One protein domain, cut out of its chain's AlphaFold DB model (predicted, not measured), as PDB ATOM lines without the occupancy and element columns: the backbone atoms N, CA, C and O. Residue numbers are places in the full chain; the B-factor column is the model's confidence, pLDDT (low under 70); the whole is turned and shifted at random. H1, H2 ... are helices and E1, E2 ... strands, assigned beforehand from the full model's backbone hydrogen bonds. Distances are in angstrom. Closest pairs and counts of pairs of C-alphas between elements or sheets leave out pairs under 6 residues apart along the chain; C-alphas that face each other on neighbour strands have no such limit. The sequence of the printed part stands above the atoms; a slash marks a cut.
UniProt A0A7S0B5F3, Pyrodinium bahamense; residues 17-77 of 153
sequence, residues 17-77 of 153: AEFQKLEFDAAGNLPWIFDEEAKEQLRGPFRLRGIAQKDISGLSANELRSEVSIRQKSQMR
ATOM      1  N   ALA A  17      -5.735  47.488 -23.780       78.25
ATOM      2  CA  ALA A  17      -5.821  48.543 -22.774       78.25
ATOM      3  C   ALA A  17      -6.525  49.797 -23.313       78.25
ATOM      4  O   ALA A  17      -7.335  50.396 -22.608       78.25
ATOM      5  N   GLU A  18      -6.254  50.181 -24.561       81.44
ATOM      6  CA  GLU A  18      -6.976  51.268 -25.233       81.44
ATOM      7  C   GLU A  18      -8.440  50.908 -25.464       81.44
ATOM      8  O   GLU A  18      -9.316  51.721 -25.187       81.44
ATOM      9  N   PHE A  19      -8.723  49.672 -25.885       82.44
ATOM     10  CA  PHE A  19     -10.087  49.200 -26.115       82.44
ATOM     11  C   PHE A  19     -10.969  49.317 -24.864       82.44
ATOM     12  O   PHE A  19     -12.141  49.672 -24.956       82.44
ATOM     13  N   GLN A  20     -10.417  49.052 -23.678       78.44
ATOM     14  CA  GLN A  20     -11.168  49.163 -22.423       78.44
ATOM     15  C   GLN A  20     -11.581  50.599 -22.083       78.44
ATOM     16  O   GLN A  20     -12.590  50.782 -21.399       78.44
ATOM     17  N   LYS A  21     -10.826  51.595 -22.563       81.75
ATOM     18  CA  LYS A  21     -11.105  53.023 -22.359       81.75
ATOM     19  C   LYS A  21     -12.167  53.564 -23.317       81.75
ATOM     20  O   LYS A  21     -12.601  54.696 -23.147       81.75
ATOM     21  N   LEU A  22     -12.568  52.783 -24.320       81.88
ATOM     22  CA  LEU A  22     -13.568  53.199 -25.290       81.88
ATOM     23  C   LEU A  22     -14.980  53.171 -24.687       81.88
ATOM     24  O   LEU A  22     -15.396  52.206 -24.031       81.88
ATOM     25  N   GLU A  23     -15.731  54.234 -24.960       79.75
ATOM     26  CA  GLU A  23     -17.144  54.362 -24.624       79.75
ATOM     27  C   GLU A  23     -17.987  53.949 -25.830       79.75
ATOM     28  O   GLU A  23     -17.883  54.538 -26.902       79.75
ATOM     29  N   PHE A  24     -18.817  52.921 -25.658       80.69
ATOM     30  CA  PHE A  24     -19.701  52.416 -26.707       80.69
ATOM     31  C   PHE A  24     -21.137  52.861 -26.442       80.69
ATOM     32  O   PHE A  24     -21.583  52.865 -25.293       80.69
ATOM     33  N   ASP A  25     -21.870  53.180 -27.505       78.31
ATOM     34  CA  ASP A  25     -23.318  53.342 -27.458       78.31
ATOM     35  C   ASP A  25     -24.031  51.976 -27.322       78.31
ATOM     36  O   ASP A  25     -23.427  50.903 -27.432       78.31
ATOM     37  N   ALA A  26     -25.348  52.002 -27.088       69.88
ATOM     38  CA  ALA A  26     -26.162  50.789 -26.951       69.88
ATOM     39  C   ALA A  26     -26.169  49.901 -28.214       69.88
ATOM     40  O   ALA A  26     -26.475  48.712 -28.127       69.88
ATOM     41  N   ALA A  27     -25.815  50.461 -29.373       68.50
ATOM     42  CA  ALA A  27     -25.732  49.781 -30.659       68.50
ATOM     43  C   ALA A  27     -24.300  49.316 -31.007       68.50
ATOM     44  O   ALA A  27     -24.086  48.785 -32.096       68.50
ATOM     45  N   GLY A  28     -23.326  49.494 -30.103       69.44
ATOM     46  CA  GLY A  28     -21.932  49.096 -30.309       69.44
ATOM     47  C   GLY A  28     -21.104  50.054 -31.177       69.44
ATOM     48  O   GLY A  28     -19.991  49.696 -31.565       69.44
ATOM     49  N   ASN A  29     -21.596  51.260 -31.478       79.19
ATOM     50  CA  ASN A  29     -20.805  52.308 -32.130       79.19
ATOM     51  C   ASN A  29     -20.066  53.160 -31.090       79.19
ATOM     52  O   ASN A  29     -20.488  53.297 -29.944       79.19
ATOM     53  N   LEU A  30     -18.966  53.769 -31.512       79.75
ATOM     54  CA  LEU A  30     -18.218  54.743 -30.727       79.75
ATOM     55  C   LEU A  30     -18.708  56.140 -31.132       79.75
ATOM     56  O   LEU A  30     -18.596  56.472 -32.312       79.75
ATOM     57  N   PRO A  31     -19.245  56.956 -30.212       78.88
ATOM     58  CA  PRO A  31     -19.721  58.306 -30.523       78.88
ATOM     59  C   PRO A  31     -18.574  59.307 -30.736       78.88
ATOM     60  O   PRO A  31     -18.749  60.345 -31.383       78.88
ATOM     61  N   TRP A  32     -17.404  59.008 -30.174       81.12
ATOM     62  CA  TRP A  32     -16.195  59.803 -30.309       81.12
ATOM     63  C   TRP A  32     -14.948  58.919 -30.182       81.12
ATOM     64  O   TRP A  32     -14.993  57.836 -29.595       81.12
ATOM     65  N   ILE A  33     -13.830  59.382 -30.739       82.31
ATOM     66  CA  ILE A  33     -12.500  58.782 -30.584       82.31
ATOM     67  C   ILE A  33     -11.515  59.902 -30.247       82.31
ATOM     68  O   ILE A  33     -11.593  60.991 -30.811       82.31
ATOM     69  N   PHE A  34     -10.586  59.643 -29.327       77.38
ATOM     70  CA  PHE A  34      -9.471  60.554 -29.080       77.38
ATOM     71  C   PHE A  34      -8.370  60.332 -30.115       77.38
ATOM     72  O   PHE A  34      -7.824  59.226 -30.218       77.38
ATOM     73  N   ASP A  35      -8.045  61.370 -30.872       77.50
ATOM     74  CA  ASP A  35      -6.857  61.399 -31.710       77.50
ATOM     75  C   ASP A  35      -5.655  61.808 -30.847       77.50
ATOM     76  O   ASP A  35      -5.636  62.896 -30.272       77.50
ATOM     77  N   GLU A  36      -4.672  60.919 -30.704       74.94
ATOM     78  CA  GLU A  36      -3.486  61.192 -29.883       74.94
ATOM     79  C   GLU A  36      -2.491  62.127 -30.582       74.94
ATOM     80  O   GLU A  36      -1.762  62.844 -29.894       74.94
ATOM     81  N   GLU A  37      -2.479  62.158 -31.918       75.94
ATOM     82  CA  GLU A  37      -1.591  63.028 -32.694       75.94
ATOM     83  C   GLU A  37      -2.115  64.464 -32.692       75.94
ATOM     84  O   GLU A  37      -1.373  65.399 -32.383       75.94
ATOM     85  N   ALA A  38      -3.415  64.631 -32.948       76.31
ATOM     86  CA  ALA A  38      -4.071  65.936 -32.918       76.31
ATOM     87  C   ALA A  38      -4.421  66.408 -31.493       76.31
ATOM     88  O   ALA A  38      -4.668  67.592 -31.281       76.31
ATOM     89  N   LYS A  39      -4.424  65.500 -30.504       79.88
ATOM     90  CA  LYS A  39      -4.907  65.730 -29.126       79.88
ATOM     91  C   LYS A  39      -6.349  66.247 -29.062       79.88
ATOM     92  O   LYS A  39      -6.716  66.962 -28.127       79.88
ATOM     93  N   GLU A  40      -7.175  65.860 -30.028       83.62
ATOM     94  CA  GLU A  40      -8.564  66.297 -30.157       83.62
ATOM     95  C   GLU A  40      -9.542  65.119 -30.088       83.62
ATOM     96  O   GLU A  40      -9.225  63.974 -30.417       83.62
ATOM     97  N   GLN A  41     -10.767  65.402 -29.639       79.31
ATOM     98  CA  GLN A  41     -11.865  64.440 -29.678       79.31
ATOM     99  C   GLN A  41     -12.576  64.535 -31.025       79.31
ATOM    100  O   GLN A  41     -13.340  65.469 -31.278       79.31
ATOM    101  N   LEU A  42     -12.375  63.530 -31.868       79.56
ATOM    102  CA  LEU A  42     -13.106  63.399 -33.117       79.56
ATOM    103  C   LEU A  42     -14.492  62.830 -32.813       79.56
ATOM    104  O   LEU A  42     -14.613  61.746 -32.242       79.56
ATOM    105  N   ARG A  43     -15.547  63.563 -33.180       77.75
ATOM    106  CA  ARG A  43     -16.942  63.116 -33.043       77.75
ATOM    107  C   ARG A  43     -17.417  62.475 -34.338       77.75
ATOM    108  O   ARG A  43     -17.252  63.045 -35.410       77.75
ATOM    109  N   GLY A  44     -18.054  61.318 -34.232       75.25
ATOM    110  CA  GLY A  44     -18.591  60.605 -35.385       75.25
ATOM    111  C   GLY A  44     -19.029  59.193 -35.012       75.25
ATOM    112  O   GLY A  44     -18.592  58.685 -33.986       75.25
ATOM    113  N   PRO A  45     -19.896  58.547 -35.809       72.44
ATOM    114  CA  PRO A  45     -20.312  57.173 -35.562       72.44
ATOM    115  C   PRO A  45     -19.213  56.212 -36.028       72.44
ATOM    116  O   PRO A  45     -19.271  55.668 -37.135       72.44
ATOM    117  N   PHE A  46     -18.184  56.006 -35.208       78.00
ATOM    118  CA  PHE A  46     -17.133  55.057 -35.559       78.00
ATOM    119  C   PHE A  46     -17.591  53.631 -35.264       78.00
ATOM    120  O   PHE A  46     -18.187  53.340 -34.225       78.00
ATOM    121  N   ARG A  47     -17.298  52.722 -36.194       75.81
ATOM    122  CA  ARG A  47     -17.639  51.302 -36.083       75.81
ATOM    123  C   ARG A  47     -16.388  50.453 -36.070       75.81
ATOM    124  O   ARG A  47     -15.517  50.595 -36.929       75.81
ATOM    125  N   LEU A  48     -16.344  49.518 -35.133       75.06
ATOM    126  CA  LEU A  48     -15.334  48.476 -35.140       75.06
ATOM    127  C   LEU A  48     -15.622  47.501 -36.284       75.06
ATOM    128  O   LEU A  48     -16.698  46.915 -36.352       75.06
ATOM    129  N   ARG A  49     -14.647  47.329 -37.180       76.19
ATOM    130  CA  ARG A  49     -14.739  46.365 -38.289       76.19
ATOM    131  C   ARG A  49     -14.309  44.954 -37.904       76.19
ATOM    132  O   ARG A  49     -14.734  43.997 -38.526       76.19
ATOM    133  N   GLY A  50     -13.430  44.808 -36.920       77.38
ATOM    134  CA  GLY A  50     -12.818  43.516 -36.640       77.38
ATOM    135  C   GLY A  50     -12.091  43.488 -35.307       77.38
ATOM    136  O   GLY A  50     -11.495  44.481 -34.899       77.38
ATOM    137  N   ILE A  51     -12.083  42.322 -34.661       77.12
ATOM    138  CA  ILE A  51     -11.110  41.999 -33.612       77.12
ATOM    139  C   ILE A  51     -10.156  40.970 -34.220       77.12
ATOM    140  O   ILE A  51     -10.540  39.830 -34.507       77.12
ATOM    141  N   ALA A  52      -8.900  41.369 -34.425       72.69
ATOM    142  CA  ALA A  52      -7.883  40.621 -35.170       72.69
ATOM    143  C   ALA A  52      -8.337  40.211 -36.591       72.69
ATOM    144  O   ALA A  52      -8.248  41.027 -37.499       72.69
ATOM    145  N   GLN A  53      -8.803  38.969 -36.784       71.00
ATOM    146  CA  GLN A  53      -9.246  38.414 -38.078       71.00
ATOM    147  C   GLN A  53     -10.747  38.072 -38.130       71.00
ATOM    148  O   GLN A  53     -11.226  37.580 -39.147       71.00
ATOM    149  N   LYS A  54     -11.492  38.290 -37.039       76.88
ATOM    150  CA  LYS A  54     -12.934  38.014 -36.987       76.88
ATOM    151  C   LYS A  54     -13.688  39.308 -37.249       76.88
ATOM    152  O   LYS A  54     -13.461  40.287 -36.532       76.88
ATOM    153  N   ASP A  55     -14.561  39.279 -38.248       77.88
ATOM    154  CA  ASP A  55     -15.532  40.341 -38.478       77.88
ATOM    155  C   ASP A  55     -16.537  40.355 -37.318       77.88
ATOM    156  O   ASP A  55     -17.007  39.307 -36.865       77.88
ATOM    157  N   ILE A  56     -16.777  41.542 -36.778       73.81
ATOM    158  CA  ILE A  56     -17.602  41.777 -35.585       73.81
ATOM    159  C   ILE A  56     -18.680  42.831 -35.839       73.81
ATOM    160  O   ILE A  56     -19.267  43.360 -34.894       73.81
ATOM    161  N   SER A  57     -18.954  43.146 -37.109       69.69
ATOM    162  CA  SER A  57     -20.002  44.093 -37.469       69.69
ATOM    163  C   SER A  57     -21.359  43.655 -36.894       69.69
ATOM    164  O   SER A  57     -21.828  42.557 -37.189       69.69
ATOM    165  N   GLY A  58     -21.996  44.515 -36.093       70.56
ATOM    166  CA  GLY A  58     -23.348  44.292 -35.559       70.56
ATOM    167  C   GLY A  58     -23.431  43.652 -34.169       70.56
ATOM    168  O   GLY A  58     -24.537  43.395 -33.705       70.56
ATOM    169  N   LEU A  59     -22.301  43.416 -33.496       73.50
ATOM    170  CA  LEU A  59     -22.295  42.965 -32.101       73.50
ATOM    171  C   LEU A  59     -22.576  44.119 -31.133       73.50
ATOM    172  O   LEU A  59     -22.113  45.244 -31.325       73.50
ATOM    173  N   SER A  60     -23.299  43.815 -30.057       79.56
ATOM    174  CA  SER A  60     -23.558  44.774 -28.983       79.56
ATOM    175  C   SER A  60     -22.286  45.089 -28.184       79.56
ATOM    176  O   SER A  60     -21.340  44.296 -28.126       79.56
ATOM    177  N   ALA A  61     -22.268  46.230 -27.487       78.50
ATOM    178  CA  ALA A  61     -21.131  46.648 -26.660       78.50
ATOM    179  C   ALA A  61     -20.693  45.584 -25.628       78.50
ATOM    180  O   ALA A  61     -19.501  45.420 -25.359       78.50
ATOM    181  N   ASN A  62     -21.646  44.830 -25.068       81.75
ATOM    182  CA  ASN A  62     -21.365  43.782 -24.085       81.75
ATOM    183  C   ASN A  62     -20.704  42.550 -24.718       81.75
ATOM    184  O   ASN A  62     -19.780  41.980 -24.135       81.75
ATOM    185  N   GLU A  63     -21.133  42.163 -25.918       82.25
ATOM    186  CA  GLU A  63     -20.556  41.039 -26.665       82.25
ATOM    187  C   GLU A  63     -19.155  41.366 -27.192       82.25
ATOM    188  O   GLU A  63     -18.261  40.520 -27.177       82.25
ATOM    189  N   LEU A  64     -18.920  42.620 -27.584       81.44
ATOM    190  CA  LEU A  64     -17.591  43.096 -27.964       81.44
ATOM    191  C   LEU A  64     -16.607  42.997 -26.791       81.44
ATOM    192  O   LEU A  64     -15.506  42.459 -26.935       81.44
ATOM    193  N   ARG A  65     -17.013  43.463 -25.603       82.38
ATOM    194  CA  ARG A  65     -16.192  43.373 -24.384       82.38
ATOM    195  C   ARG A  65     -15.927  41.922 -23.975       82.38
ATOM    196  O   ARG A  65     -14.808  41.605 -23.559       82.38
ATOM    197  N   SER A  66     -16.918  41.038 -24.099       83.62
ATOM    198  CA  SER A  66     -16.755  39.626 -23.744       83.62
ATOM    199  C   SER A  66     -15.797  38.900 -24.696       83.62
ATOM    200  O   SER A  66     -14.898  38.207 -24.220       83.62
ATOM    201  N   GLU A  67     -15.894  39.127 -26.010       83.12
ATOM    202  CA  GLU A  67     -14.982  38.551 -27.009       83.12
ATOM    203  C   GLU A  67     -13.535  39.024 -26.785       83.12
ATOM    204  O   GLU A  67     -12.615  38.200 -26.789       83.12
ATOM    205  N   VAL A  68     -13.313  40.319 -26.512       83.81
ATOM    206  CA  VAL A  68     -11.972  40.833 -26.169       83.81
ATOM    207  C   VAL A  68     -11.437  40.173 -24.896       83.81
ATOM    208  O   VAL A  68     -10.283  39.747 -24.877       83.81
ATOM    209  N   SER A  69     -12.263  40.015 -23.856       81.00
ATOM    210  CA  SER A  69     -11.852  39.355 -22.608       81.00
ATOM    211  C   SER A  69     -11.499  37.878 -22.810       81.00
ATOM    212  O   SER A  69     -10.470  37.412 -22.313       81.00
ATOM    213  N   ILE A  70     -12.315  37.134 -23.564       82.31
ATOM    214  CA  ILE A  70     -12.057  35.727 -23.905       82.31
ATOM    215  C   ILE A  70     -10.727  35.605 -24.652       82.31
ATOM    216  O   ILE A  70      -9.901  34.751 -24.321       82.31
ATOM    217  N   ARG A  71     -10.474  36.497 -25.613       77.19
ATOM    218  CA  ARG A  71      -9.226  36.485 -26.379       77.19
ATOM    219  C   ARG A  71      -8.021  36.873 -25.558       77.19
ATOM    220  O   ARG A  71      -7.007  36.188 -25.654       77.19
ATOM    221  N   GLN A  72      -8.135  37.894 -24.720       74.38
ATOM    222  CA  GLN A  72      -7.076  38.266 -23.792       74.38
ATOM    223  C   GLN A  72      -6.718  37.074 -22.896       74.38
ATOM    224  O   GLN A  72      -5.548  36.724 -22.788       74.38
ATOM    225  N   LYS A  73      -7.714  36.359 -22.358       69.12
ATOM    226  CA  LYS A  73      -7.494  35.119 -21.592       69.12
ATOM    227  C   LYS A  73      -6.835  34.012 -22.422       69.12
ATOM    228  O   LYS A  73      -5.970  33.311 -21.903       69.12
ATOM    229  N   SER A  74      -7.207  33.862 -23.695       66.38
ATOM    230  CA  SER A  74      -6.597  32.877 -24.602       66.38
ATOM    231  C   SER A  74      -5.138  33.212 -24.948       66.38
ATOM    232  O   SER A  74      -4.290  32.325 -24.925       66.38
ATOM    233  N   GLN A  75      -4.811  34.493 -25.162       64.56
ATOM    234  CA  GLN A  75      -3.434  34.966 -25.336       64.56
ATOM    235  C   GLN A  75      -2.624  34.823 -24.045       64.56
ATOM    236  O   GLN A  75      -1.444  34.487 -24.097       64.56
ATOM    237  N   MET A  76      -3.256  35.009 -22.882       56.72
ATOM    238  CA  MET A  76      -2.617  34.817 -21.579       56.72
ATOM    239  C   MET A  76      -2.322  33.344 -21.248       56.72
ATOM    240  O   MET A  76      -1.646  33.083 -20.255       56.72
ATOM    241  N   ARG A  77      -2.766  32.361 -22.052       59.47
ATOM    242  CA  ARG A  77      -2.508  30.935 -21.783       59.47
ATOM    243  C   ARG A  77      -1.951  30.160 -22.979       59.47
ATOM    244  O   ARG A  77      -2.668  29.433 -23.657       59.47
TER     245      ARG A  77
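This is residues 17 to 77 of the 153 residues of a protein of Pyrodinium bahamense (UniProt A0A7S0B5F3). A hairpin of two strands, E1 and E2, lies at one end of an elongated model and the helix H2 at the other, with the one-turn helix H1 between them. The hairpin's tip, residues 35 to 40, and residues 72 to 77 stick out. The printed part has 61 residues, with two named helices and two named strands in the order H1, E1, E2, H2 along the chain, a mixed class of helices and strands in which E1 and E2 make an antiparallel sheet. It is only just compact, close to loose, with a radius of gyration of the C-alphas of 12.5 A and spans of 37 by 24 by 18 A.

H1, residues 17 to 20, begins at C-alpha (-5.821, 48.543, -22.774) and measures 5.4 A. E1, residues 30 to 35, measures 13.2 A, and E2, residues 40 to 46, 15.1 A. H2, residues 61 to 75, measures 21.2 A and ends at C-alpha (-3.434, 34.966, -25.336).

E1 and E2 form an antiparallel hairpin at 147 degrees; N 33 and O 42 are 2.9 A apart, within hydrogen-bond range. H1 and H2 are close but not clearly touching, their closest C-alphas, Gln 20 and Arg 65, 7.9 A apart. E1 and H2 are apart. In H2 every O i to N i+4 pair is within hydrogen-bond range; H1 is too short for one, and its 1 O i to N i+3 pair is not within range.

The printed part has no cut. The link from E2 to H2 is long, 14 residues. pLDDT is under 70 at residues 26 to 28, 57 and 73 to 77.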